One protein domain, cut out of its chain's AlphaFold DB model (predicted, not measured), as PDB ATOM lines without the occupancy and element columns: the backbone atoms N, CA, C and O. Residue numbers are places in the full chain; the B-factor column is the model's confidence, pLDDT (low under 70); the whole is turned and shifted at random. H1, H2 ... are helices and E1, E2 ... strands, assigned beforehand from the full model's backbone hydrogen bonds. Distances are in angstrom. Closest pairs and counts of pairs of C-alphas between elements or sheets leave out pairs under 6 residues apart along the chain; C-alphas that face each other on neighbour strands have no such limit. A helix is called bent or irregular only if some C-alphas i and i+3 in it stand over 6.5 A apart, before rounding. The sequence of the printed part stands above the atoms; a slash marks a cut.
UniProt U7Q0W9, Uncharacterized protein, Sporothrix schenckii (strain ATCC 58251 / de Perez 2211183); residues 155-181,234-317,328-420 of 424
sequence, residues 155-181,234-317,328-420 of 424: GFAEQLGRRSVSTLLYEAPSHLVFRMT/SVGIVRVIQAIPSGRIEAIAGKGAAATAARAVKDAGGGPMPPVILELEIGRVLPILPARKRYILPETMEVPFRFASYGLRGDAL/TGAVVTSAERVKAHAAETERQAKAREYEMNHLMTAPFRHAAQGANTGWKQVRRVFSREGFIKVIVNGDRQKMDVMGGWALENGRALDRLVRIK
ATOM      1  N   GLY A 155      47.613 -21.397   7.105       77.92
ATOM      2  CA  GLY A 155      49.074 -21.364   7.264       77.92
ATOM      3  C   GLY A 155      49.547 -20.745   8.586       77.92
ATOM      4  O   GLY A 155      50.527 -21.203   9.169       77.92
ATOM      5  N   PHE A 156      48.857 -19.718   9.098       83.19
ATOM      6  CA  PHE A 156      49.249 -19.071  10.357       83.19
ATOM      7  C   PHE A 156      48.845 -19.909  11.573       83.19
ATOM      8  O   PHE A 156      49.628 -20.033  12.515       83.19
ATOM      9  N   ALA A 157      47.661 -20.531  11.532       81.70
ATOM     10  CA  ALA A 157      47.250 -21.496  12.543       81.70
ATOM     11  C   ALA A 157      48.234 -22.676  12.596       81.70
ATOM     12  O   ALA A 157      48.738 -22.999  13.667       81.70
ATOM     13  N   GLU A 158      48.612 -23.251  11.451       82.08
ATOM     14  CA  GLU A 158      49.629 -24.308  11.375       82.08
ATOM     15  C   GLU A 158      50.990 -23.876  11.917       82.08
ATOM     16  O   GLU A 158      51.610 -24.609  12.690       82.08
ATOM     17  N   GLN A 159      51.450 -22.670  11.579       83.45
ATOM     18  CA  GLN A 159      52.694 -22.126  12.125       83.45
ATOM     19  C   GLN A 159      52.645 -21.983  13.648       83.45
ATOM     20  O   GLN A 159      53.629 -22.293  14.319       83.45
ATOM     21  N   LEU A 160      51.520 -21.530  14.202       82.29
ATOM     22  CA  LEU A 160      51.330 -21.422  15.647       82.29
ATOM     23  C   LEU A 160      51.239 -22.791  16.322       82.29
ATOM     24  O   LEU A 160      51.796 -22.963  17.401       82.29
ATOM     25  N   GLY A 161      50.610 -23.773  15.683       80.18
ATOM     26  CA  GLY A 161      50.510 -25.127  16.220       80.18
ATOM     27  C   GLY A 161      51.823 -25.911  16.191       80.18
ATOM     28  O   GLY A 161      52.034 -26.787  17.025       80.18
ATOM     29  N   ARG A 162      52.748 -25.558  15.288       81.10
ATOM     30  CA  ARG A 162      54.124 -26.086  15.289       81.10
ATOM     31  C   ARG A 162      54.995 -25.486  16.392       81.10
ATOM     32  O   ARG A 162      56.017 -26.072  16.745       81.10
ATOM     33  N   ARG A 163      54.638 -24.315  16.932       82.01
ATOM     34  CA  ARG A 163      55.391 -23.709  18.036       82.01
ATOM     35  C   ARG A 163      55.127 -24.487  19.313       82.01
ATOM     36  O   ARG A 163      54.006 -24.860  19.617       82.01
ATOM     37  N   SER A 164      56.171 -24.695  20.103       77.99
ATOM     38  CA  SER A 164      56.066 -25.379  21.390       77.99
ATOM     39  C   SER A 164      55.590 -24.457  22.521       77.99
ATOM     40  O   SER A 164      55.300 -24.929  23.613       77.99
ATOM     41  N   VAL A 165      55.497 -23.146  22.298       85.76
ATOM     42  CA  VAL A 165      55.192 -22.152  23.339       85.76
ATOM     43  C   VAL A 165      53.842 -21.496  23.052       85.76
ATOM     44  O   VAL A 165      53.537 -21.191  21.897       85.76
ATOM     45  N   SER A 166      53.034 -21.277  24.096       86.83
ATOM     46  CA  SER A 166      51.786 -20.523  23.973       86.83
ATOM     47  C   SER A 166      52.081 -19.105  23.486       86.83
ATOM     48  O   SER A 166      53.023 -18.448  23.929       86.83
ATOM     49  N   THR A 167      51.294 -18.635  22.527       90.55
ATOM     50  CA  THR A 167      51.500 -17.318  21.924       90.55
ATOM     51  C   THR A 167      50.433 -16.360  22.432       90.55
ATOM     52  O   THR A 167      49.242 -16.575  22.211       90.55
ATOM     53  N   LEU A 168      50.854 -15.290  23.106       91.77
ATOM     54  CA  LEU A 168      49.971 -14.214  23.547       91.77
ATOM     55  C   LEU A 168      49.472 -13.434  22.327       91.77
ATOM     56  O   LEU A 168      50.264 -12.804  21.630       91.77
ATOM     57  N   LEU A 169      48.169 -13.496  22.054       91.36
ATOM     58  CA  LEU A 169      47.554 -12.783  20.933       91.36
ATOM     59  C   LEU A 169      47.032 -11.416  21.357       91.36
ATOM     60  O   LEU A 169      47.099 -10.467  20.579       91.36
ATOM     61  N   TYR A 170      46.509 -11.323  22.577       92.75
ATOM     62  CA  TYR A 170      45.983 -10.086  23.130       92.75
ATOM     63  C   TYR A 170      46.064 -10.081  24.655       92.75
ATOM     64  O   TYR A 170      45.800 -11.091  25.310       92.75
ATOM     65  N   GLU A 171      46.368  -8.912  25.204       92.89
ATOM     66  CA  GLU A 171      46.357  -8.616  26.627       92.89
ATOM     67  C   GLU A 171      45.655  -7.277  26.862       92.89
ATOM     68  O   GLU A 171      45.995  -6.251  26.277       92.89
ATOM     69  N   ALA A 172      44.643  -7.290  27.717       90.43
ATOM     70  CA  ALA A 172      43.878  -6.115  28.081       90.43
ATOM     71  C   ALA A 172      44.649  -5.245  29.081       90.43
ATOM     72  O   ALA A 172      45.406  -5.772  29.903       90.43
ATOM     73  N   PRO A 173      44.405  -3.922  29.097       87.41
ATOM     74  CA  PRO A 173      44.973  -3.065  30.120       87.41
ATOM     75  C   PRO A 173      44.409  -3.439  31.496       87.41
ATOM     76  O   PRO A 173      43.359  -4.073  31.636       87.41
ATOM     77  N   SER A 174      45.090  -3.018  32.559       87.41
ATOM     78  CA  SER A 174      44.630  -3.284  33.919       87.41
ATOM     79  C   SER A 174      43.308  -2.553  34.214       87.41
ATOM     80  O   SER A 174      43.253  -1.353  34.464       87.41
ATOM     81  N   HIS A 175      42.195  -3.291  34.255       86.21
ATOM     82  CA  HIS A 175      40.878  -2.727  34.600       86.21
ATOM     83  C   HIS A 175      40.652  -2.568  36.107       86.21
ATOM     84  O   HIS A 175      39.507  -2.444  36.534       86.21
ATOM     85  N   LEU A 176      41.696  -2.627  36.937       87.90
ATOM     86  CA  LEU A 176      41.541  -2.620  38.393       87.90
ATOM     87  C   LEU A 176      40.800  -1.362  38.863       87.90
ATOM     88  O   LEU A 176      39.796  -1.476  39.559       87.90
ATOM     89  N   VAL A 177      41.248  -0.184  38.420       87.33
ATOM     90  CA  VAL A 177      40.629   1.103  38.775       87.33
ATOM     91  C   VAL A 177      39.184   1.155  38.288       87.33
ATOM     92  O   VAL A 177      38.289   1.432  39.076       87.33
ATOM     93  N   PHE A 178      38.935   0.784  37.028       88.61
ATOM     94  CA  PHE A 178      37.583   0.704  36.469       88.61
ATOM     95  C   PHE A 178      36.667  -0.207  37.305       88.61
ATOM     96  O   PHE A 178      35.556   0.190  37.655       88.61
ATOM     97  N   ARG A 179      37.135  -1.408  37.677       90.11
ATOM     98  CA  ARG A 179      36.365  -2.355  38.497       90.11
ATOM     99  C   ARG A 179      36.092  -1.798  39.884       90.11
ATOM    100  O   ARG A 179      34.937  -1.816  40.296       90.11
ATOM    101  N   MET A 180      37.102  -1.256  40.558       90.60
ATOM    102  CA  MET A 180      36.947  -0.660  41.886       90.60
ATOM    103  C   MET A 180      35.974   0.517  41.862       90.60
ATOM    104  O   MET A 180      35.059   0.552  42.675       90.60
ATOM    105  N   THR A 181      36.089   1.426  40.893       91.29
ATOM    106  CA  THR A 181      35.149   2.542  40.734       91.29
ATOM    107  C   THR A 181      33.735   2.046  40.450       91.29
ATOM    108  O   THR A 181      32.798   2.515  41.083       91.29
ATOM    109  N   SER A 234      31.388  -4.240  35.270       86.97
ATOM    110  CA  SER A 234      32.659  -4.935  35.537       86.97
ATOM    111  C   SER A 234      32.705  -6.408  35.118       86.97
ATOM    112  O   SER A 234      33.788  -6.991  35.033       86.97
ATOM    113  N   VAL A 235      31.544  -7.016  34.853       88.68
ATOM    114  CA  VAL A 235      31.415  -8.442  34.525       88.68
ATOM    115  C   VAL A 235      31.831  -8.704  33.075       88.68
ATOM    116  O   VAL A 235      31.474  -7.934  32.173       88.68
ATOM    117  N   GLY A 236      32.507  -9.838  32.855       87.52
ATOM    118  CA  GLY A 236      32.701 -10.435  31.530       87.52
ATOM    119  C   GLY A 236      33.774  -9.760  30.684       87.52
ATOM    120  O   GLY A 236      33.651  -9.731  29.466       87.52
ATOM    121  N   ILE A 237      34.790  -9.161  31.310       91.06
ATOM    122  CA  ILE A 237      35.876  -8.495  30.582       91.06
ATOM    123  C   ILE A 237      36.987  -9.507  30.277       91.06
ATOM    124  O   ILE A 237      37.546 -10.104  31.203       91.06
ATOM    125  N   VAL A 238      37.310  -9.684  28.996       92.52
ATOM    126  CA  VAL A 238      38.413 -10.526  28.517       92.52
ATOM    127  C   VAL A 238      39.735  -9.855  28.868       92.52
ATOM    128  O   VAL A 238      40.005  -8.743  28.420       92.52
ATOM    129  N   ARG A 239      40.546 -10.526  29.685       90.61
ATOM    130  CA  ARG A 239      41.847 -10.036  30.144       90.61
ATOM    131  C   ARG A 239      42.963 -10.463  29.205       90.61
ATOM    132  O   ARG A 239      43.815  -9.654  28.878       90.61
ATOM    133  N   VAL A 240      42.971 -11.728  28.800       92.92
ATOM    134  CA  VAL A 240      44.051 -12.304  27.999       92.92
ATOM    135  C   VAL A 240      43.464 -13.282  26.990       92.92
ATOM    136  O   VAL A 240      42.550 -14.037  27.324       92.92
ATOM    137  N   ILE A 241      43.993 -13.262  25.767       92.87
ATOM    138  CA  ILE A 241      43.729 -14.257  24.726       92.87
ATOM    139  C   ILE A 241      45.072 -14.858  24.315       92.87
ATOM    140  O   ILE A 241      45.956 -14.154  23.819       92.87
ATOM    141  N   GLN A 242      45.221 -16.162  24.514       92.52
ATOM    142  CA  GLN A 242      46.412 -16.922  24.147       92.52
ATOM    143  C   GLN A 242      46.062 -18.013  23.142       92.52
ATOM    144  O   GLN A 242      45.040 -18.678  23.264       92.52
ATOM    145  N   ALA A 243      46.934 -18.219  22.162       90.75
ATOM    146  CA  ALA A 243      46.908 -19.385  21.293       90.75
ATOM    147  C   ALA A 243      47.756 -20.497  21.913       90.75
ATOM    148  O   ALA A 243      48.961 -20.328  22.125       90.75
ATOM    149  N   ILE A 244      47.127 -21.636  22.183       88.28
ATOM    150  CA  ILE A 244      47.764 -22.844  22.696       88.28
ATOM    151  C   ILE A 244      47.847 -23.883  21.571       88.28
ATOM    152  O   ILE A 244      46.820 -24.222  20.984       88.28
ATOM    153  N   PRO A 245      49.036 -24.441  21.300       85.25
ATOM    154  CA  PRO A 245      49.186 -25.585  20.406       85.25
ATOM    155  C   PRO A 245      48.402 -26.797  20.920       85.25
ATOM    156  O   PRO A 245      48.505 -27.142  22.102       85.25
ATOM    157  N   SER A 246      47.663 -27.481  20.046       78.36
ATOM    158  CA  SER A 246      46.773 -28.586  20.440       78.36
ATOM    159  C   SER A 246      47.485 -29.705  21.221       78.36
ATOM    160  O   SER A 246      46.937 -30.254  22.178       78.36
ATOM    161  N   GLY A 247      48.751 -29.978  20.896       76.33
ATOM    162  CA  GLY A 247      49.575 -30.977  21.586       76.33
ATOM    163  C   GLY A 247      49.948 -30.637  23.036       76.33
ATOM    164  O   GLY A 247      50.330 -31.528  23.787       76.33
ATOM    165  N   ARG A 248      49.836 -29.373  23.469       80.07
ATOM    166  CA  ARG A 248      50.219 -28.934  24.830       80.07
ATOM    167  C   ARG A 248      49.056 -28.638  25.758       80.07
ATOM    168  O   ARG A 248      49.279 -28.316  26.925       80.07
ATOM    169  N   ILE A 249      47.830 -28.769  25.276       76.61
ATOM    170  CA  ILE A 249      46.633 -28.476  26.063       76.61
ATOM    171  C   ILE A 249      46.623 -29.265  27.370       76.61
ATOM    172  O   ILE A 249      46.346 -28.701  28.423       76.61
ATOM    173  N   GLU A 250      46.970 -30.549  27.316       75.33
ATOM    174  CA  GLU A 250      46.951 -31.426  28.489       75.33
ATOM    175  C   GLU A 250      48.012 -31.031  29.526       75.33
ATOM    176  O   GLU A 250      47.774 -31.155  30.726       75.33
ATOM    177  N   ALA A 251      49.145 -30.482  29.080       79.17
ATOM    178  CA  ALA A 251      50.193 -29.985  29.965       79.17
ATOM    179  C   ALA A 251      49.818 -28.645  30.624       79.17
ATOM    180  O   ALA A 251      50.152 -28.420  31.783       79.17
ATOM    181  N   ILE A 252      49.125 -27.758  29.900       75.35
ATOM    182  CA  ILE A 252      48.812 -26.397  30.373       75.35
ATOM    183  C   ILE A 252      47.509 -26.357  31.180       75.35
ATOM    184  O   ILE A 252      47.436 -25.678  32.202       75.35
ATOM    185  N   ALA A 253      46.475 -27.083  30.748       71.98
ATOM    186  CA  ALA A 253      45.164 -27.060  31.398       71.98
ATOM    187  C   ALA A 253      45.135 -27.823  32.736       71.98
ATOM    188  O   ALA A 253      44.201 -27.654  33.526       71.98
ATOM    189  N   GLY A 254      46.161 -28.637  33.012       72.88
ATOM    190  CA  GLY A 254      46.312 -29.389  34.255       72.88
ATOM    191  C   GLY A 254      45.222 -30.447  34.455       72.88
ATOM    192  O   GLY A 254      44.672 -30.993  33.503       72.88
ATOM    193  N   LYS A 255      44.902 -30.757  35.717       66.21
ATOM    194  CA  LYS A 255      43.770 -31.620  36.090       66.21
ATOM    195  C   LYS A 255      42.671 -30.736  36.686       66.21
ATOM    196  O   LYS A 255      42.858 -30.165  37.755       66.21
ATOM    197  N   GLY A 256      41.541 -30.590  35.994       71.13
ATOM    198  CA  GLY A 256      40.402 -29.801  36.477       71.13
ATOM    199  C   GLY A 256      39.362 -29.510  35.397       71.13
ATOM    200  O   GLY A 256      39.519 -29.914  34.248       71.13
ATOM    201  N   ALA A 257      38.313 -28.758  35.748       68.07
ATOM    202  CA  ALA A 257      37.222 -28.417  34.826       68.07
ATOM    203  C   ALA A 257      37.704 -27.700  33.549       68.07
ATOM    204  O   ALA A 257      37.120 -27.865  32.482       68.07
ATOM    205  N   ALA A 258      38.788 -26.927  33.656       67.99
ATOM    206  CA  ALA A 258      39.424 -26.277  32.517       67.99
ATOM    207  C   ALA A 258      40.009 -27.323  31.546       67.99
ATOM    208  O   ALA A 258      39.770 -27.235  30.348       67.99
ATOM    209  N   ALA A 259      40.673 -28.366  32.053       70.51
ATOM    210  CA  ALA A 259      41.179 -29.473  31.243       70.51
ATOM    211  C   ALA A 259      40.065 -30.312  30.615       70.51
ATOM    212  O   ALA A 259      40.179 -30.691  29.454       70.51
ATOM    213  N   THR A 260      38.965 -30.549  31.335       73.58
ATOM    214  CA  THR A 260      37.783 -31.221  30.773       73.58
ATOM    215  C   THR A 260      37.192 -30.418  29.619       73.58
ATOM    216  O   THR A 260      36.907 -30.984  28.569       73.58
ATOM    217  N   ALA A 261      37.067 -29.096  29.772       72.32
ATOM    218  CA  ALA A 261      36.611 -28.225  28.693       72.32
ATOM    219  C   ALA A 261      37.592 -28.226  27.511       72.32
ATOM    220  O   ALA A 261      37.166 -28.269  26.365       72.32
ATOM    221  N   ALA A 262      38.899 -28.227  27.774       72.77
ATOM    222  CA  ALA A 262      39.909 -28.264  26.723       72.77
ATOM    223  C   ALA A 262      39.892 -29.586  25.936       72.77
ATOM    224  O   ALA A 262      40.029 -29.572  24.715       72.77
ATOM    225  N   ARG A 263      39.675 -30.715  26.627       73.31
ATOM    226  CA  ARG A 263      39.462 -32.032  26.008       73.31
ATOM    227  C   ARG A 263      38.185 -32.050  25.180       73.31
ATOM    228  O   ARG A 263      38.258 -32.359  24.006       73.31
ATOM    229  N   ALA A 264      37.069 -31.577  25.730       76.71
ATOM    230  CA  ALA A 264      35.811 -31.493  24.990       76.71
ATOM    231  C   ALA A 264      35.934 -30.649  23.709       76.71
ATOM    232  O   ALA A 264      35.344 -30.982  22.693       76.71
ATOM    233  N   VAL A 265      36.725 -29.573  23.735       75.29
ATOM    234  CA  VAL A 265      36.992 -28.731  22.557       75.29
ATOM    235  C   VAL A 265      37.898 -29.451  21.552       75.29
ATOM    236  O   VAL A 265      37.661 -29.357  20.351       75.29
ATOM    237  N   LYS A 266      38.904 -30.194  22.031       73.23
ATOM    238  CA  LYS A 266      39.755 -31.063  21.203       73.23
ATOM    239  C   LYS A 266      38.933 -32.165  20.523       73.23
ATOM    240  O   LYS A 266      39.141 -32.412  19.342       73.23
ATOM    241  N   ASP A 267      37.984 -32.759  21.241       74.09
ATOM    242  CA  ASP A 267      37.119 -33.836  20.750       74.09
ATOM    243  C   ASP A 267      36.018 -33.305  19.811       74.09
ATOM    244  O   ASP A 267      35.685 -33.941  18.814       74.09
ATOM    245  N   ALA A 268      35.480 -32.110  20.083       70.37
ATOM    246  CA  ALA A 268      34.461 -31.465  19.250       70.37
ATOM    247  C   ALA A 268      35.000 -30.987  17.893       70.37
ATOM    248  O   ALA A 268      34.236 -30.856  16.939       70.37
ATOM    249  N   GLY A 269      36.305 -30.741  17.781       62.52
ATOM    250  CA  GLY A 269      36.963 -30.339  16.538       62.52
ATOM    251  C   GLY A 269      37.190 -31.484  15.545       62.52
ATOM    252  O   GLY A 269      38.226 -31.464  14.892       62.52
ATOM    253  N   GLY A 270      36.278 -32.465  15.462       51.15
ATOM    254  CA  GLY A 270      36.372 -33.772  14.780       51.15
ATOM    255  C   GLY A 270      36.619 -33.800  13.257       51.15
ATOM    256  O   GLY A 270      36.054 -34.638  12.561       51.15
ATOM    257  N   GLY A 271      37.472 -32.916  12.739       59.68
ATOM    258  CA  GLY A 271      38.079 -32.939  11.406       59.68
ATOM    259  C   GLY A 271      39.617 -32.984  11.490       59.68
ATOM    260  O   GLY A 271      40.163 -33.155  12.584       59.68
ATOM    261  N   PRO A 272      40.357 -32.850  10.368       56.84
ATOM    262  CA  PRO A 272      41.820 -32.768  10.400       56.84
ATOM    263  C   PRO A 272      42.220 -31.569  11.273       56.84
ATOM    264  O   PRO A 272      41.953 -30.426  10.913       56.84
ATOM    265  N   MET A 273      42.756 -31.859  12.464       53.57
ATOM    266  CA  MET A 273      42.841 -30.941  13.608       53.57
ATOM    267  C   MET A 273      43.197 -29.491  13.233       53.57
ATOM    268  O   MET A 273      44.270 -29.277  12.662       53.57
ATOM    269  N   PRO A 274      42.428 -28.475  13.682       60.62
ATOM    270  CA  PRO A 274      42.981 -27.138  13.800       60.62
ATOM    271  C   PRO A 274      44.109 -27.209  14.841       60.62
ATOM    272  O   PRO A 274      43.894 -27.628  15.982       60.62
ATOM    273  N   PRO A 275      45.340 -26.828  14.487       71.99
ATOM    274  CA  PRO A 275      46.502 -27.135  15.316       71.99
ATOM    275  C   PRO A 275      46.638 -26.185  16.527       71.99
ATOM    276  O   PRO A 275      47.620 -26.243  17.270       71.99
ATOM    277  N   VAL A 276      45.641 -25.319  16.753       82.09
ATOM    278  CA  VAL A 276      45.636 -24.256  17.764       82.09
ATOM    279  C   VAL A 276      44.268 -24.142  18.433       82.09
ATOM    280  O   VAL A 276      43.243 -24.062  17.761       82.09
ATOM    281  N   ILE A 277      44.267 -24.050  19.762       85.85
ATOM    282  CA  ILE A 277      43.100 -23.745  20.598       85.85
ATOM    283  C   ILE A 277      43.321 -22.396  21.278       85.85
ATOM    284  O   ILE A 277      44.428 -22.089  21.716       85.85
ATOM    285  N   LEU A 278      42.276 -21.575  21.376       88.29
ATOM    286  CA  LEU A 278      42.344 -20.289  22.061       88.29
ATOM    287  C   LEU A 278      41.997 -20.456  23.544       88.29
ATOM    288  O   LEU A 278      40.928 -20.952  23.894       88.29
ATOM    289  N   GLU A 279      42.890 -20.012  24.421       90.57
ATOM    290  CA  GLU A 279      42.622 -19.806  25.841       90.57
ATOM    291  C   GLU A 279      42.204 -18.353  26.069       90.57
ATOM    292  O   GLU A 279      42.955 -17.417  25.787       90.57
ATOM    293  N   LEU A 280      40.999 -18.168  26.601       89.72
ATOM    294  CA  LEU A 280      40.471 -16.874  26.999       89.72
ATOM    295  C   LEU A 280      40.420 -16.798  28.523       89.72
ATOM    296  O   LEU A 280      39.713 -17.569  29.177       89.72
ATOM    297  N   GLU A 281      41.125 -15.825  29.091       91.24
ATOM    298  CA  GLU A 281      41.027 -15.496  30.509       91.24
ATOM    299  C   GLU A 281      40.001 -14.383  30.709       91.24
ATOM    300  O   GLU A 281      40.224 -13.222  30.357       91.24
ATOM    301  N   ILE A 282      38.861 -14.727  31.301       89.12
ATOM    302  CA  ILE A 282      37.779 -13.783  31.581       89.12
ATOM    303  C   ILE A 282      37.868 -13.359  33.043       89.12
ATOM    304  O   ILE A 282      37.859 -14.185  33.962       89.12
ATOM    305  N   GLY A 283      37.943 -12.055  33.282       84.01
ATOM    306  CA  GLY A 283      37.991 -11.520  34.633       84.01
ATOM    307  C   GLY A 283      36.674 -11.696  35.387       84.01
ATOM    308  O   GLY A 283      35.587 -11.528  34.831       84.01
ATOM    309  N   ARG A 284      36.782 -12.006  36.680       83.81
ATOM    310  CA  ARG A 284      35.643 -12.043  37.603       83.81
ATOM    311  C   ARG A 284      35.333 -10.643  38.142       83.81
ATOM    312  O   ARG A 284      36.166  -9.740  38.059       83.81
ATOM    313  N   VAL A 285      34.128 -10.491  38.698       80.29
ATOM    314  CA  VAL A 285      33.629  -9.238  39.300       80.29
ATOM    315  C   VAL A 285      34.565  -8.747  40.398       80.29
ATOM    316  O   VAL A 285      34.946  -7.581  40.423       80.29
ATOM    317  N   LEU A 286      34.981  -9.662  41.275       82.39
ATOM    318  CA  LEU A 286      35.916  -9.355  42.343       82.39
ATOM    319  C   LEU A 286      37.355  -9.456  41.824       82.39
ATOM    320  O   LEU A 286      37.720 -10.500  41.277       82.39
ATOM    321  N   PRO A 287      38.191  -8.420  42.023       73.62
ATOM    322  CA  PRO A 287      39.575  -8.416  41.551       73.62
ATOM    323  C   PRO A 287      40.462  -9.444  42.266       73.62
ATOM    324  O   PRO A 287      41.507  -9.806  41.740       73.62
ATOM    325  N   ILE A 288      40.037  -9.926  43.437       82.69
ATOM    326  CA  ILE A 288      40.767 -10.900  44.262       82.69
ATOM    327  C   ILE A 288      40.597 -12.327  43.722       82.69
ATOM    328  O   ILE A 288      41.450 -13.184  43.937       82.69
ATOM    329  N   LEU A 289      39.501 -12.607  43.006       83.37
ATOM    330  CA  LEU A 289      39.250 -13.950  42.496       83.37
ATOM    331  C   LEU A 289      40.007 -14.178  41.177       83.37
ATOM    332  O   LEU A 289      39.941 -13.326  40.283       83.37
ATOM    333  N   PRO A 290      40.660 -15.342  41.000       80.31
ATOM    334  CA  PRO A 290      41.407 -15.642  39.786       80.31
ATOM    335  C   PRO A 290      40.494 -15.630  38.557       80.31
ATOM    336  O   PRO A 290      39.315 -16.007  38.615       80.31
ATOM    337  N   ALA A 291      41.044 -15.192  37.425       84.40
ATOM    338  CA  ALA A 291      40.320 -15.157  36.161       84.40
ATOM    339  C   ALA A 291      39.817 -16.560  35.779       84.40
ATOM    340  O   ALA A 291      40.447 -17.580  36.060       84.40
ATOM    341  N   ARG A 292      38.642 -16.621  35.154       85.07
ATOM    342  CA  ARG A 292      38.082 -17.869  34.638       85.07
ATOM    343  C   ARG A 292      38.697 -18.143  33.268       85.07
ATOM    344  O   ARG A 292      38.455 -17.378  32.338       85.07
ATOM    345  N   LYS A 293      39.450 -19.235  33.152       88.42
ATOM    346  CA  LYS A 293      39.987 -19.746  31.883       88.42
ATOM    347  C   LYS A 293      38.887 -20.467  31.103       88.42
ATOM    348  O   LYS A 293      38.106 -21.222  31.692       88.42
ATOM    349  N   ARG A 294      38.800 -20.223  29.799       86.88
ATOM    350  CA  ARG A 294      37.943 -20.955  28.857       86.88
ATOM    351  C   ARG A 294      38.763 -21.328  27.627       86.88
ATOM    352  O   ARG A 294      39.463 -20.474  27.098       86.88
ATOM    353  N   TYR A 295      38.643 -22.571  27.179       87.08
ATOM    354  CA  TYR A 295      39.280 -23.062  25.956       87.08
ATOM    355  C   TYR A 295      38.249 -23.133  24.845       87.08
ATOM    356  O   TYR A 295      37.124 -23.572  25.091       87.08
ATOM    357  N   ILE A 296      38.595 -22.611  23.673       86.57
ATOM    358  CA  ILE A 296      37.642 -22.323  22.601       86.57
ATOM    359  C   ILE A 296      38.319 -22.540  21.250       86.57
ATOM    360  O   ILE A 296      39.507 -22.247  21.094       86.57
ATOM    361  N   LEU A 297      37.570 -23.062  20.277       85.11
ATOM    362  CA  LEU A 297      38.064 -23.175  18.909       85.11
ATOM    363  C   LEU A 297      38.159 -21.777  18.274       85.11
ATOM    364  O   LEU A 297      37.260 -20.961  18.469       85.11
ATOM    365  N   PRO A 298      39.206 -21.486  17.485       83.55
ATOM    366  CA  PRO A 298      39.330 -20.196  16.804       83.55
ATOM    367  C   PRO A 298      38.093 -19.819  15.969       83.55
ATOM    368  O   PRO A 298      37.707 -18.652  15.917       83.55
ATOM    369  N   GLU A 299      37.431 -20.819  15.381       81.64
ATOM    370  CA  GLU A 299      36.279 -20.651  14.490       81.64
ATOM    371  C   GLU A 299      34.987 -20.231  15.200       81.64
ATOM    372  O   GLU A 299      34.130 -19.591  14.590       81.64
ATOM    373  N   THR A 300      34.832 -20.565  16.485       83.78
ATOM    374  CA  THR A 300      33.620 -20.243  17.260       83.78
ATOM    375  C   THR A 300      33.697 -18.883  17.952       83.78
ATOM    376  O   THR A 300      32.751 -18.461  18.628       83.78
ATOM    377  N   MET A 301      34.827 -18.192  17.808       84.86
ATOM    378  CA  MET A 301      34.995 -16.819  18.246       84.86
ATOM    379  C   MET A 301      34.603 -15.886  17.096       84.86
ATOM    380  O   MET A 301      35.117 -15.995  15.984       84.86
ATOM    381  N   GLU A 302      33.691 -14.956  17.372       87.34
ATOM    382  CA  GLU A 302      33.242 -13.957  16.407       87.34
ATOM    383  C   GLU A 302      33.526 -12.553  16.930       87.34
ATOM    384  O   GLU A 302      33.083 -12.160  18.017       87.34
ATOM    385  N   VAL A 303      34.257 -11.775  16.135       86.19
ATOM    386  CA  VAL A 303      34.608 -10.389  16.462       86.19
ATOM    387  C   VAL A 303      33.904  -9.463  15.470       86.19
ATOM    388  O   VAL A 303      33.958  -9.722  14.265       86.19
ATOM    389  N   PRO A 304      33.256  -8.376  15.934       83.65
ATOM    390  CA  PRO A 304      32.465  -7.516  15.054       83.65
ATOM    391  C   PRO A 304      33.289  -6.556  14.179       83.65
ATOM    392  O   PRO A 304      32.735  -5.762  13.427       83.65
ATOM    393  N   PHE A 305      34.616  -6.572  14.299       82.37
ATOM    394  CA  PHE A 305      35.527  -5.662  13.611       82.37
ATOM    395  C   PHE A 305      36.892  -6.324  13.419       82.37
ATOM    396  O   PHE A 305      37.204  -7.333  14.048       82.37
ATOM    397  N   ARG A 306      37.725  -5.727  12.565       83.14
ATOM    398  CA  ARG A 306      39.134  -6.105  12.420       83.14
ATOM    399  C   ARG A 306      39.967  -5.363  13.457       83.14
ATOM    400  O   ARG A 306      39.994  -4.129  13.460       83.14
ATOM    401  N   PHE A 307      40.673  -6.077  14.322       80.71
ATOM    402  CA  PHE A 307      41.534  -5.467  15.337       80.71
ATOM    403  C   PHE A 307      42.614  -4.587  14.718       80.71
ATOM    404  O   PHE A 307      42.897  -3.506  15.237       80.71
ATOM    405  N   ALA A 308      43.153  -4.996  13.567       79.68
ATOM    406  CA  ALA A 308      44.182  -4.248  12.860       79.68
ATOM    407  C   ALA A 308      43.740  -2.841  12.431       79.68
ATOM    408  O   ALA A 308      44.589  -1.957  12.320       79.68
ATOM    409  N   SER A 309      42.443  -2.621  12.187       72.33
ATOM    410  CA  SER A 309      41.916  -1.301  11.822       72.33
ATOM    411  C   SER A 309      41.546  -0.437  13.023       72.33
ATOM    412  O   SER A 309      41.428   0.773  12.878       72.33
ATOM    413  N   TYR A 310      41.351  -1.033  14.202       66.77
ATOM    414  CA  TYR A 310      40.830  -0.302  15.358       66.77
ATOM    415  C   TYR A 310      41.903   0.446  16.153       66.77
ATOM    416  O   TYR A 310      41.557   1.195  17.054       66.77
ATOM    417  N   GLY A 311      43.188   0.264  15.826       62.48
ATOM    418  CA  GLY A 311      44.285   0.979  16.475       62.48
ATOM    419  C   GLY A 311      44.283   0.780  17.992       62.48
ATOM    420  O   GLY A 311      43.932   1.681  18.737       62.48
ATOM    421  N   LEU A 312      44.728  -0.384  18.467       63.82
ATOM    422  CA  LEU A 312      44.822  -0.719  19.902       63.82
ATOM    423  C   LEU A 312      45.791   0.163  20.726       63.82
ATOM    424  O   LEU A 312      45.995  -0.059  21.917       63.82
ATOM    425  N   ARG A 313      46.404   1.176  20.110       55.31
ATOM    426  CA  ARG A 313      47.318   2.100  20.775       55.31
ATOM    427  C   ARG A 313      46.466   3.164  21.462       55.31
ATOM    428  O   ARG A 313      45.714   3.842  20.779       55.31
ATOM    429  N   GLY A 314      46.563   3.259  22.792       51.78
ATOM    430  CA  GLY A 314      45.700   4.028  23.713       51.78
ATOM    431  C   GLY A 314      45.588   5.549  23.511       51.78
ATOM    432  O   GLY A 314      45.223   6.265  24.446       51.78
ATOM    433  N   ASP A 315      45.861   6.043  22.311       48.85
ATOM    434  CA  ASP A 315      45.547   7.389  21.871       48.85
ATOM    435  C   ASP A 315      44.071   7.401  21.463       48.85
ATOM    436  O   ASP A 315      43.665   6.775  20.488       48.85
ATOM    437  N   ALA A 316      43.265   8.049  22.304       44.48
ATOM    438  CA  ALA A 316      41.814   8.150  22.221       44.48
ATOM    439  C   ALA A 316      41.275   8.109  20.781       44.48
ATOM    440  O   ALA A 316      41.476   9.055  20.016       44.48
ATOM    441  N   LEU A 317      40.528   7.050  20.437       48.01
ATOM    442  CA  LEU A 317      39.643   7.115  19.279       48.01
ATOM    443  C   LEU A 317      38.730   8.337  19.467       48.01
ATOM    444  O   LEU A 317      38.048   8.422  20.495       48.01
ATOM    445  N   THR A 328      39.440   3.468   5.704       40.99
ATOM    446  CA  THR A 328      40.658   3.812   4.951       40.99
ATOM    447  C   THR A 328      41.716   2.717   4.938       40.99
ATOM    448  O   THR A 328      42.666   2.826   4.167       40.99
ATOM    449  N   GLY A 329      41.570   1.651   5.739       41.27
ATOM    450  CA  GLY A 329      42.459   0.482   5.692       41.27
ATOM    451  C   GLY A 329      43.948   0.835   5.770       41.27
ATOM    452  O   GLY A 329      44.773   0.070   5.272       41.27
ATOM    453  N   ALA A 330      44.285   1.998   6.343       44.51
ATOM    454  CA  ALA A 330      45.611   2.585   6.265       44.51
ATOM    455  C   ALA A 330      46.576   1.733   7.091       44.51
ATOM    456  O   ALA A 330      46.742   1.882   8.301       44.51
ATOM    457  N   VAL A 331      47.181   0.763   6.412       50.14
ATOM    458  CA  VAL A 331      48.275  -0.041   6.926       50.14
ATOM    459  C   VAL A 331      49.417   0.919   7.220       50.14
ATOM    460  O   VAL A 331      50.105   1.338   6.295       50.14
ATOM    461  N   VAL A 332      49.620   1.247   8.501       59.86
ATOM    462  CA  VAL A 332      50.788   2.008   8.964       59.86
ATOM    463  C   VAL A 332      52.032   1.343   8.385       59.86
ATOM    464  O   VAL A 332      52.393   0.213   8.761       59.86
ATOM    465  N   THR A 333      52.630   2.031   7.417       61.50
ATOM    466  CA  THR A 333      53.778   1.543   6.655       61.50
ATOM    467  C   THR A 333      54.967   1.371   7.598       61.50
ATOM    468  O   THR A 333      55.069   2.053   8.619       61.50
ATOM    469  N   SER A 334      55.885   0.448   7.306       67.88
ATOM    470  CA  SER A 334      57.080   0.230   8.142       67.88
ATOM    471  C   SER A 334      57.878   1.522   8.367       67.88
ATOM    472  O   SER A 334      58.355   1.759   9.475       67.88
ATOM    473  N   ALA A 335      57.944   2.400   7.363       71.66
ATOM    474  CA  ALA A 335      58.577   3.712   7.460       71.66
ATOM    475  C   ALA A 335      57.878   4.641   8.468       71.66
ATOM    476  O   ALA A 335      58.535   5.315   9.262       71.66
ATOM    477  N   GLU A 336      56.547   4.653   8.481       76.55
ATOM    478  CA  GLU A 336      55.767   5.417   9.453       76.55
ATOM    479  C   GLU A 336      55.944   4.869  10.877       76.55
ATOM    480  O   GLU A 336      56.038   5.648  11.824       76.55
ATOM    481  N   ARG A 337      56.123   3.548  11.037       66.90
ATOM    482  CA  ARG A 337      56.448   2.934  12.340       66.90
ATOM    483  C   ARG A 337      57.787   3.412  12.884       66.90
ATOM    484  O   ARG A 337      57.874   3.720  14.069       66.90
ATOM    485  N   VAL A 338      58.812   3.490  12.036       75.22
ATOM    486  CA  VAL A 338      60.139   3.973  12.445       75.22
ATOM    487  C   VAL A 338      60.068   5.446  12.842       75.22
ATOM    488  O   VAL A 338      60.606   5.817  13.881       75.22
ATOM    489  N   LYS A 339      59.334   6.276  12.086       80.41
ATOM    490  CA  LYS A 339      59.118   7.689  12.438       80.41
ATOM    491  C   LYS A 339      58.350   7.851  13.749       80.41
ATOM    492  O   LYS A 339      58.758   8.638  14.596       80.41
ATOM    493  N   ALA A 340      57.281   7.082  13.948       77.83
ATOM    494  CA  ALA A 340      56.507   7.105  15.184       77.83
ATOM    495  C   ALA A 340      57.332   6.620  16.388       77.83
ATOM    496  O   ALA A 340      57.207   7.174  17.476       77.83
ATOM    497  N   HIS A 341      58.194   5.615  16.202       77.52
ATOM    498  CA  HIS A 341      59.110   5.144  17.240       77.52
ATOM    499  C   HIS A 341      60.175   6.194  17.571       77.52
ATOM    500  O   HIS A 341      60.404   6.473  18.741       77.52
ATOM    501  N   ALA A 342      60.785   6.817  16.559       81.95
ATOM    502  CA  ALA A 342      61.743   7.900  16.763       81.95
ATOM    503  C   ALA A 342      61.106   9.074  17.528       81.95
ATOM    504  O   ALA A 342      61.654   9.519  18.537       81.95
ATOM    505  N   ALA A 343      59.902   9.497  17.127       88.49
ATOM    506  CA  ALA A 343      59.153  10.546  17.814       88.49
ATOM    507  C   ALA A 343      58.834  10.180  19.274       88.49
ATOM    508  O   ALA A 343      58.920  11.030  20.158       88.49
ATOM    509  N   GLU A 344      58.502   8.919  19.549       82.71
ATOM    510  CA  GLU A 344      58.254   8.445  20.910       82.71
ATOM    511  C   GLU A 344      59.535   8.431  21.755       82.71
ATOM    512  O   GLU A 344      59.535   8.927  22.880       82.71
ATOM    513  N   THR A 345      60.656   7.956  21.204       84.17
ATOM    514  CA  THR A 345      61.944   7.989  21.915       84.17
ATOM    515  C   THR A 345      62.399   9.414  22.230       84.17
ATOM    516  O   THR A 345      62.937   9.658  23.309       84.17
ATOM    517  N   GLU A 346      62.129  10.373  21.339       89.98
ATOM    518  CA  GLU A 346      62.418  11.788  21.575       89.98
ATOM    519  C   GLU A 346      61.511  12.378  22.665       89.98
ATOM    520  O   GLU A 346      61.995  13.074  23.558       89.98
ATOM    521  N   ARG A 347      60.208  12.060  22.654       89.80
ATOM    522  CA  ARG A 347      59.279  12.462  23.727       89.80
ATOM    523  C   ARG A 347      59.708  11.903  25.079       89.80
ATOM    524  O   ARG A 347      59.697  12.636  26.062       89.80
ATOM    525  N   GLN A 348      60.132  10.642  25.125       87.73
ATOM    526  CA  GLN A 348      60.623  10.009  26.349       87.73
ATOM    527  C   GLN A 348      61.957  10.597  26.815       87.73
ATOM    528  O   GLN A 348      62.173  10.746  28.015       87.73
ATOM    529  N   ALA A 349      62.860  10.964  25.904       91.69
ATOM    530  CA  ALA A 349      64.090  11.667  26.261       91.69
ATOM    531  C   ALA A 349      63.788  13.045  26.874       91.69
ATOM    532  O   ALA A 349      64.243  13.322  27.981       91.69
ATOM    533  N   LYS A 350      62.924  13.842  26.232       92.46
ATOM    534  CA  LYS A 350      62.479  15.146  26.756       92.46
ATOM    535  C   LYS A 350      61.751  15.017  28.096       92.46
ATOM    536  O   LYS A 350      61.946  15.844  28.982       92.46
ATOM    537  N   ALA A 351      60.936  13.976  28.271       89.80
ATOM    538  CA  ALA A 351      60.263  13.701  29.539       89.80
ATOM    539  C   ALA A 351      61.264  13.372  30.656       89.80
ATOM    540  O   ALA A 351      61.121  13.904  31.755       89.80
ATOM    541  N   ARG A 352      62.298  12.570  30.361       90.35
ATOM    542  CA  ARG A 352      63.375  12.239  31.308       90.35
ATOM    543  C   ARG A 352      64.217  13.454  31.684       90.35
ATOM    544  O   ARG A 352      64.503  13.644  32.859       90.35
ATOM    545  N   GLU A 353      64.579  14.295  30.719       92.17
ATOM    546  CA  GLU A 353      65.291  15.554  30.989       92.17
ATOM    547  C   GLU A 353      64.442  16.496  31.849       92.17
ATOM    548  O   GLU A 353      64.930  17.072  32.819       92.17
ATOM    549  N   TYR A 354      63.141  16.598  31.554       89.36
ATOM    550  CA  TYR A 354      62.226  17.378  32.376       89.36
ATOM    551  C   TYR A 354      62.114  16.809  33.796       89.36
ATOM    552  O   TYR A 354      62.131  17.588  34.743       89.36
ATOM    553  N   GLU A 355      61.995  15.486  33.965       88.33
ATOM    554  CA  GLU A 355      61.976  14.826  35.282       88.33
ATOM    555  C   GLU A 355      63.243  15.116  36.080       88.33
ATOM    556  O   GLU A 355      63.148  15.462  37.257       88.33
ATOM    557  N   MET A 356      64.404  15.061  35.424       89.50
ATOM    558  CA  MET A 356      65.687  15.360  36.055       89.50
ATOM    559  C   MET A 356      65.760  16.817  36.526       89.50
ATOM    560  O   MET A 356      66.201  17.087  37.640       89.50
ATOM    561  N   ASN A 357      65.260  17.754  35.715       90.93
ATOM    562  CA  ASN A 357      65.246  19.182  36.044       90.93
ATOM    563  C   ASN A 357      64.168  19.565  37.075       90.93
ATOM    564  O   ASN A 357      64.265  20.611  37.708       90.93
ATOM    565  N   HIS A 358      63.135  18.736  37.252       89.70
ATOM    566  CA  HIS A 358      61.963  19.046  38.074       89.70
ATOM    567  C   HIS A 358      61.725  18.020  39.183       89.70
ATOM    568  O   HIS A 358      60.573  17.768  39.554       89.70
ATOM    569  N   LEU A 359      62.798  17.459  39.748       90.14
ATOM    570  CA  LEU A 359      62.729  16.395  40.754       90.14
ATOM    571  C   LEU A 359      61.825  16.760  41.947       90.14
ATOM    572  O   LEU A 359      61.015  15.943  42.379       90.14
ATOM    573  N   MET A 360      61.866  18.017  42.412       88.55
ATOM    574  CA  MET A 360      61.046  18.484  43.544       88.55
ATOM    575  C   MET A 360      59.540  18.546  43.233       88.55
ATOM    576  O   MET A 360      58.716  18.426  44.135       88.55
ATOM    577  N   THR A 361      59.155  18.695  41.960       90.59
ATOM    578  CA  THR A 361      57.736  18.705  41.537       90.59
ATOM    579  C   THR A 361      57.279  17.369  40.950       90.59
ATOM    580  O   THR A 361      56.086  17.184  40.691       90.59
ATOM    581  N   ALA A 362      58.204  16.420  40.767       87.57
ATOM    582  CA  ALA A 362      57.928  15.085  40.258       87.57
ATOM    583  C   ALA A 362      56.777  14.379  41.004       87.57
ATOM    584  O   ALA A 362      55.842  13.958  40.319       87.57
ATOM    585  N   PRO A 363      56.736  14.302  42.356       89.53
ATOM    586  CA  PRO A 363      55.653  13.592  43.043       89.53
ATOM    587  C   PRO A 363      54.273  14.209  42.777       89.53
ATOM    588  O   PRO A 363      53.321  13.483  42.496       89.53
ATOM    589  N   PHE A 364      54.155  15.541  42.773       90.94
ATOM    590  CA  PHE A 364      52.887  16.225  42.495       90.94
ATOM    591  C   PHE A 364      52.437  16.040  41.046       90.94
ATOM    592  O   PHE A 364      51.255  15.827  40.774       90.94
ATOM    593  N   ARG A 365      53.377  16.071  40.100       86.23
ATOM    594  CA  ARG A 365      53.073  15.888  38.681       86.23
ATOM    595  C   ARG A 365      52.674  14.450  38.365       86.23
ATOM    596  O   ARG A 365      51.699  14.247  37.646       86.23
ATOM    597  N   HIS A 366      53.368  13.464  38.929       87.43
ATOM    598  CA  HIS A 366      52.979  12.059  38.807       87.43
ATOM    599  C   HIS A 366      51.625  11.796  39.479       87.43
ATOM    600  O   HIS A 366      50.797  11.091  38.901       87.43
ATOM    601  N   ALA A 367      51.339  12.425  40.625       89.55
ATOM    602  CA  ALA A 367      50.023  12.356  41.256       89.55
ATOM    603  C   ALA A 367      48.923  12.958  40.364       89.55
ATOM    604  O   ALA A 367      47.894  12.321  40.153       89.55
ATOM    605  N   ALA A 368      49.149  14.133  39.766       87.17
ATOM    606  CA  ALA A 368      48.197  14.767  38.848       87.17
ATOM    607  C   ALA A 368      47.983  13.949  37.558       87.17
ATOM    608  O   ALA A 368      46.852  13.795  37.093       87.17
ATOM    609  N   GLN A 369      49.045  13.370  36.990       85.80
ATOM    610  CA  GLN A 369      48.956  12.458  35.841       85.80
ATOM    611  C   GLN A 369      48.186  11.176  36.194       85.80
ATOM    612  O   GLN A 369      47.328  10.734  35.421       85.80
ATOM    613  N   GLY A 370      48.441  10.611  37.377       87.39
ATOM    614  CA  GLY A 370      47.703   9.475  37.923       87.39
ATOM    615  C   GLY A 370      46.222   9.798  38.129       87.39
ATOM    616  O   GLY A 370      45.367   9.030  37.690       87.39
ATOM    617  N   ALA A 371      45.905  10.965  38.695       87.66
ATOM    618  CA  ALA A 371      44.538  11.439  38.900       87.66
ATOM    619  C   ALA A 371      43.793  11.651  37.574       87.66
ATOM    620  O   ALA A 371      42.667  11.182  37.427       87.66
ATOM    621  N   ASN A 372      44.432  12.262  36.571       86.95
ATOM    622  CA  ASN A 372      43.856  12.419  35.232       86.95
ATOM    623  C   ASN A 372      43.597  11.068  34.550       86.95
ATOM    624  O   ASN A 372      42.567  10.881  33.901       86.95
ATOM    625  N   THR A 373      44.509  10.106  34.712       83.08
ATOM    626  CA  THR A 373      44.330   8.739  34.202       83.08
ATOM    627  C   THR A 373      43.175   8.041  34.921       83.08
ATOM    628  O   THR A 373      42.306   7.465  34.268       83.08
ATOM    629  N   GLY A 374      43.104   8.162  36.248       84.72
ATOM    630  CA  GLY A 374      41.994   7.665  37.058       84.72
ATOM    631  C   GLY A 374      40.657   8.277  36.641       84.72
ATOM    632  O   GLY A 374      39.702   7.546  36.405       84.72
ATOM    633  N   TRP A 375      40.596   9.594  36.440       84.86
ATOM    634  CA  TRP A 375      39.387  10.301  36.012       84.86
ATOM    635  C   TRP A 375      38.895   9.856  34.632       84.86
ATOM    636  O   TRP A 375      37.696   9.646  34.439       84.86
ATOM    637  N   LYS A 376      39.806   9.624  33.676       83.18
ATOM    638  CA  LYS A 376      39.452   9.021  32.380       83.18
ATOM    639  C   LYS A 376      38.808   7.643  32.565       83.18
ATOM    640  O   LYS A 376      37.790   7.366  31.934       83.18
ATOM    641  N   GLN A 377      39.344   6.808  33.461       80.98
ATOM    642  CA  GLN A 377      38.744   5.506  33.785       80.98
ATOM    643  C   GLN A 377      37.381   5.651  34.483       80.98
ATOM    644  O   GLN A 377      36.467   4.892  34.180       80.98
ATOM    645  N   VAL A 378      37.195   6.649  35.356       83.50
ATOM    646  CA  VAL A 378      35.892   6.952  35.982       83.50
ATOM    647  C   VAL A 378      34.864   7.350  34.922       83.50
ATOM    648  O   VAL A 378      33.784   6.769  34.865       83.50
ATOM    649  N   ARG A 379      35.203   8.278  34.018       86.55
ATOM    650  CA  ARG A 379      34.330   8.668  32.895       86.55
ATOM    651  C   ARG A 379      33.963   7.468  32.020       86.55
ATOM    652  O   ARG A 379      32.845   7.374  31.507       86.55
ATOM    653  N   ARG A 380      34.890   6.523  31.883       83.10
ATOM    654  CA  ARG A 380      34.678   5.269  31.168       83.10
ATOM    655  C   ARG A 380      33.685   4.333  31.860       83.10
ATOM    656  O   ARG A 380      32.970   3.614  31.172       83.10
ATOM    657  N   VAL A 381      33.578   4.354  33.190       82.74
ATOM    658  CA  VAL A 381      32.533   3.611  33.927       82.74
ATOM    659  C   VAL A 381      31.137   4.089  33.532       82.74
ATOM    660  O   VAL A 381      30.252   3.260  33.326       82.74
ATOM    661  N   PHE A 382      30.957   5.402  33.374       83.14
ATOM    662  CA  PHE A 382      29.669   5.988  32.995       83.14
ATOM    663  C   PHE A 382      29.320   5.757  31.527       83.14
ATOM    664  O   PHE A 382      28.217   5.324  31.215       83.14
ATOM    665  N   SER A 383      30.264   6.021  30.626       84.74
ATOM    666  CA  SER A 383      30.032   5.893  29.183       84.74
ATOM    667  C   SER A 383      30.074   4.442  28.692       84.74
ATOM    668  O   SER A 383      29.523   4.124  27.642       84.74
ATOM    669  N   ARG A 384      30.739   3.545  29.439       82.73
ATOM    670  CA  ARG A 384      31.122   2.189  29.003       82.73
ATOM    671  C   ARG A 384      31.855   2.174  27.656       82.73
ATOM    672  O   ARG A 384      31.906   1.140  26.989       82.73
ATOM    673  N   GLU A 385      32.438   3.307  27.275       81.79
ATOM    674  CA  GLU A 385      33.183   3.457  26.034       81.79
ATOM    675  C   GLU A 385      34.428   2.561  26.039       81.79
ATOM    676  O   GLU A 385      34.973   2.194  27.083       81.79
ATOM    677  N   GLY A 386      34.852   2.145  24.848       82.34
ATOM    678  CA  GLY A 386      36.039   1.316  24.650       82.34
ATOM    679  C   GLY A 386      35.876  -0.172  24.943       82.34
ATOM    680  O   GLY A 386      36.846  -0.907  24.799       82.34
ATOM    681  N   PHE A 387      34.701  -0.634  25.374       87.64
ATOM    682  CA  PHE A 387      34.408  -2.065  25.428       87.64
ATOM    683  C   PHE A 387      33.610  -2.478  24.199       87.64
ATOM    684  O   PHE A 387      32.504  -1.986  23.977       87.64
ATOM    685  N   ILE A 388      34.136  -3.429  23.436       87.90
ATOM    686  CA  ILE A 388      33.418  -4.048  22.326       87.90
ATOM    687  C   ILE A 388      32.939  -5.432  22.751       87.90
ATOM    688  O   ILE A 388      33.628  -6.158  23.464       87.90
ATOM    689  N   LYS A 389      31.721  -5.786  22.346       89.77
ATOM    690  CA  LYS A 389      31.145  -7.100  22.626       89.77
ATOM    691  C   LYS A 389      31.664  -8.100  21.594       89.77
ATOM    692  O   LYS A 389      31.394  -7.946  20.411       89.77
ATOM    693  N   VAL A 390      32.384  -9.109  22.056       89.26
ATOM    694  CA  VAL A 390      32.860 -10.253  21.275       89.26
ATOM    695  C   VAL A 390      31.967 -11.444  21.603       89.26
ATOM    696  O   VAL A 390      31.601 -11.633  22.766       89.26
ATOM    697  N   ILE A 391      31.583 -12.227  20.599       90.42
ATOM    698  CA  ILE A 391      30.769 -13.426  20.803       90.42
ATOM    699  C   ILE A 391      31.707 -14.623  20.860       90.42
ATOM    700  O   ILE A 391      32.574 -14.810  20.013       90.42
ATOM    701  N   VAL A 392      31.561 -15.410  21.915       87.36
ATOM    702  CA  VAL A 392      32.488 -16.468  22.279       87.36
ATOM    703  C   VAL A 392      31.660 -17.696  22.651       87.36
ATOM    704  O   VAL A 392      31.077 -17.723  23.733       87.36
ATOM    705  N   ASN A 393      31.566 -18.698  21.767       84.61
ATOM    706  CA  ASN A 393      30.658 -19.851  21.940       84.61
ATOM    707  C   ASN A 393      29.202 -19.428  22.245       84.61
ATOM    708  O   ASN A 393      28.551 -19.996  23.117       84.61
ATOM    709  N   GLY A 394      28.716 -18.368  21.591       84.36
ATOM    710  CA  GLY A 394      27.388 -17.791  21.841       84.36
ATOM    711  C   GLY A 394      27.297 -16.844  23.048       84.36
ATOM    712  O   GLY A 394      26.384 -16.020  23.103       84.36
ATOM    713  N   ASP A 395      28.267 -16.861  23.969       87.73
ATOM    714  CA  ASP A 395      28.310 -15.927  25.098       87.73
ATOM    715  C   ASP A 395      28.882 -14.569  24.671       87.73
ATOM    716  O   ASP A 395      29.957 -14.480  24.074       87.73
ATOM    717  N   ARG A 396      28.210 -13.474  25.046       89.80
ATOM    718  CA  ARG A 396      28.706 -12.109  24.807       89.80
ATOM    719  C   ARG A 396      29.714 -11.717  25.886       89.80
ATOM    720  O   ARG A 396      29.336 -11.484  27.032       89.80
ATOM    721  N   GLN A 397      30.981 -11.591  25.512       90.81
ATOM    722  CA  GLN A 397      32.057 -11.094  26.370       90.81
ATOM    723  C   GLN A 397      32.455  -9.676  25.963       90.81
ATOM    724  O   GLN A 397      32.280  -9.273  24.819       90.81
ATOM    725  N   LYS A 398      32.975  -8.885  26.898       91.73
ATOM    726  CA  LYS A 398      33.467  -7.527  26.644       91.73
ATOM    727  C   LYS A 398      34.977  -7.571  26.451       91.73
ATOM    728  O   LYS A 398      35.687  -8.131  27.280       91.73
ATOM    729  N   MET A 399      35.471  -6.935  25.408       89.64
ATOM    730  CA  MET A 399      36.893  -6.787  25.131       89.64
ATOM    731  C   MET A 399      37.248  -5.305  25.106       89.64
ATOM    732  O   MET A 399      36.520  -4.505  24.521       89.64
ATOM    733  N   ASP A 400      38.332  -4.934  25.778       88.92
ATOM    734  CA  ASP A 400      38.804  -3.553  25.823       88.92
ATOM    735  C   ASP A 400      39.657  -3.230  24.584       88.92
ATOM    736  O   ASP A 400      40.640  -3.901  24.304       88.92
ATOM    737  N   VAL A 401      39.304  -2.191  23.838       85.40
ATOM    738  CA  VAL A 401      40.096  -1.719  22.685       85.40
ATOM    739  C   VAL A 401      40.942  -0.480  22.985       85.40
ATOM    740  O   VAL A 401      41.832  -0.160  22.208       85.40
ATOM    741  N   MET A 402      40.723   0.213  24.103       79.14
ATOM    742  CA  MET A 402      41.298   1.538  24.400       79.14
ATOM    743  C   MET A 402      42.653   1.504  25.127       79.14
ATOM    744  O   MET A 402      43.000   2.431  25.857       79.14
ATOM    745  N   GLY A 403      43.440   0.451  24.938       74.47
ATOM    746  CA  GLY A 403      44.764   0.341  25.561       74.47
ATOM    747  C   GLY A 403      45.263  -1.084  25.754       74.47
ATOM    748  O   GLY A 403      46.194  -1.297  26.525       74.47
ATOM    749  N   GLY A 404      44.626  -2.060  25.108       82.91
ATOM    750  CA  GLY A 404      45.131  -3.425  25.090       82.91
ATOM    751  C   GLY A 404      46.358  -3.539  24.201       82.91
ATOM    752  O   GLY A 404      46.503  -2.830  23.209       82.91
ATOM    753  N   TRP A 405      47.240  -4.463  24.540       88.15
ATOM    754  CA  TRP A 405      48.282  -4.902  23.634       88.15
ATOM    755  C   TRP A 405      47.746  -6.054  22.783       88.15
ATOM    756  O   TRP A 405      47.055  -6.939  23.282       88.15
ATOM    757  N   ALA A 406      48.065  -6.065  21.492       90.16
ATOM    758  CA  ALA A 406      47.741  -7.184  20.618       90.16
ATOM    759  C   ALA A 406      48.918  -7.518  19.707       90.16
ATOM    760  O   ALA A 406      49.582  -6.628  19.164       90.16
ATOM    761  N   LEU A 407      49.130  -8.812  19.483       88.86
ATOM    762  CA  LEU A 407      50.184  -9.311  18.619       88.86
ATOM    763  C   LEU A 407      49.964  -8.828  17.180       88.86
ATOM    764  O   LEU A 407      48.871  -8.947  16.621       88.86
ATOM    765  N   GLU A 408      51.011  -8.254  16.585       86.19
ATOM    766  CA  GLU A 408      50.960  -7.623  15.257       86.19
ATOM    767  C   GLU A 408      49.847  -6.557  15.124       86.19
ATOM    768  O   GLU A 408      49.225  -6.430  14.068       86.19
ATOM    769  N   ASN A 409      49.581  -5.790  16.192       82.18
ATOM    770  CA  ASN A 409      48.476  -4.821  16.280       82.18
ATOM    771  C   ASN A 409      47.096  -5.457  16.044       82.18
ATOM    772  O   ASN A 409      46.203  -4.823  15.492       82.18
ATOM    773  N   GLY A 410      46.933  -6.731  16.408       86.12
ATOM    774  CA  GLY A 410      45.681  -7.466  16.253       86.12
ATOM    775  C   GLY A 410      45.546  -8.233  14.939       86.12
ATOM    776  O   GLY A 410      44.627  -9.034  14.809       86.12
ATOM    777  N   ARG A 411      46.492  -8.093  13.996       85.97
ATOM    778  CA  ARG A 411      46.484  -8.868  12.739       85.97
ATOM    779  C   ARG A 411      46.567 -10.371  12.969       85.97
ATOM    780  O   ARG A 411      45.971 -11.133  12.217       85.97
ATOM    781  N   ALA A 412      47.313 -10.796  13.987       88.66
ATOM    782  CA  ALA A 412      47.415 -12.208  14.338       88.66
ATOM    783  C   ALA A 412      46.054 -12.774  14.772       88.66
ATOM    784  O   ALA A 412      45.701 -13.884  14.387       88.66
ATOM    785  N   LEU A 413      45.274 -11.988  15.520       88.03
ATOM    786  CA  LEU A 413      43.937 -12.366  15.968       88.03
ATOM    787  C   LEU A 413      42.935 -12.342  14.800       88.03
ATOM    788  O   LEU A 413      42.185 -13.297  14.632       88.03
ATOM    789  N   ASP A 414      43.012 -11.330  13.929       88.41
ATOM    790  CA  ASP A 414      42.190 -11.216  12.710       88.41
ATOM    791  C   ASP A 414      42.375 -12.391  11.731       88.41
ATOM    792  O   ASP A 414      41.476 -12.688  10.949       88.41
ATOM    793  N   ARG A 415      43.542 -13.054  11.738       87.05
ATOM    794  CA  ARG A 415      43.828 -14.228  10.890       87.05
ATOM    795  C   ARG A 415      43.248 -15.533  11.435       87.05
ATOM    796  O   ARG A 415      43.087 -16.471  10.661       87.05
ATOM    797  N   LEU A 416      43.013 -15.610  12.744       85.40
ATOM    798  CA  LEU A 416      42.569 -16.826  13.433       85.40
ATOM    799  C   LEU A 416      41.064 -16.835  13.697       85.40
ATOM    800  O   LEU A 416      40.459 -17.899  13.748       85.40
ATOM    801  N   VAL A 417      40.484 -15.656  13.913       86.50
ATOM    802  CA  VAL A 417      39.116 -15.488  14.400       86.50
ATOM    803  C   VAL A 417      38.186 -15.104  13.255       86.50
ATOM    804  O   VAL A 417      38.565 -14.357  12.349       86.50
ATOM    805  N   ARG A 418      36.936 -15.575  13.301       84.47
ATOM    806  CA  ARG A 418      35.929 -15.199  12.309       84.47
ATOM    807  C   ARG A 418      35.481 -13.754  12.540       84.47
ATOM    808  O   ARG A 418      34.968 -13.396  13.598       84.47
ATOM    809  N   ILE A 419      35.648 -12.909  11.529       84.14
ATOM    810  CA  ILE A 419      35.170 -11.524  11.575       84.14
ATOM    811  C   ILE A 419      33.729 -11.502  11.077       84.14
ATOM    812  O   ILE A 419      33.462 -11.803   9.911       84.14
ATOM    813  N   LYS A 420      32.797 -11.138  11.954       80.54
ATOM    814  CA  LYS A 420      31.395 -10.950  11.593       80.54
ATOM    815  C   LYS A 420      31.147  -9.461  11.400       80.54
ATOM    816  O   LYS A 420      31.029  -8.728  12.371       80.54
TER     817      LYS A 420
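This is residues 155 to 181, 234 to 317 and 328 to 420 of the 424 residues of an uncharacterized protein of Sporothrix schenckii (strain ATCC 58251 / de Perez 2211183) (UniProt U7Q0W9). A strongly twisted sheet of seven strands makes the body, with H3 and H4 over one face and H1 and H8 over the other. The long helices H6 and H7 meet near their ends as a V that sticks out from the body with residues 333 to 339, 341 to 353, 356 to 361 and 366 to 372, which stand free. The printed part has 204 residues, mixed helices and strands, in the order H1 E1 H2 E2 H3 H4 E3 E4 E5 H5 H6 H7 E6 E7 H8. The sheet is branched, with parallel and antiparallel pairs; the whole is only just compact, close to loose, with a radius of gyration of the C-alphas of 19.7 A and spans of 63 by 42 by 32 A.

Find C-alpha 155 at (49.074, -21.364, 7.264), where H1 begins and runs to residue 162. Next come E1, 167 to 171; H2, 176 to 181; E2, 237 to 245, 23.9 A; H3, 246 to 253; H4, 257 to 268; E3, 276 to 282; E4, 292 to 296; E5, 301 to 303; and H5, 307 to 310. From C-alpha 334 at (57.080, 0.230, 8.142) H6 runs 34.7 A to 357; H7, 359 to 383, spans 36.2 A. E6, 387 to 392, E7, 395 to 400, and H8, 407 to 416, follow. H3, H7 and H8 are irregular: C-alphas 247 and 250 are 7.4 A apart, 360 and 363 7.3 A, 409 and 412 7.7 A.

Look at E2: antiparallel E1 and parallel E7 lie on one side, antiparallel E3 on the other. Within hydrogen-bond range are N 169 and O 241, 2.9 A, N 238 and O 398, 2.8 A, and N 242 and O 279, 2.9 A. In hairpin E3 and E4, N 280 and O 294 are 2.8 A apart; in hairpin E6 and E7, N 390 and O 397, 2.8 A; between antiparallel E5 and E6, N 302 and O 391, 2.9 A. H8 runs across E1, at 65 degrees on the local plane; H1, on the same face, stands up from the sheet at 51 degrees. H5 touches H8, closest C-alphas Phe 307 and Gly 410, 4.7 A. On the opposite face, H3 and H4 form a helical hairpin, closest C-alphas Ala 253 and Ala 259, 4.7 A. H7 touches H2 with residues 374 to 381 alone, closest C-alphas Phe 178 and Gln 377, 5.6 A. H6 and H7 are close but not clearly touching, closest C-alphas Glu 355 and Ala 362, 6.4 A. Every O i to N i+4 pair is within range in H1, H2, H4 and H6, but 2 of 4 in H3, 19 of 21 in H7 and 2 of 6 in H8, which has 5 of 7 O i to N i+3 pairs; H5 is too short.

The C-alphas farthest apart, of Gly 271 and Met 360, are 64.8 A apart. Cuts leave out 182 to 233, with 9.4 A between C-alphas 181 and 234, and 318 to 327, with 14.7 A between 317 and 328. Of the links printed whole, none is long. In the printed part, the model's pLDDT is under 70 at 25 residues, among them 269 to 274, 310 to 317 and 328 to 334.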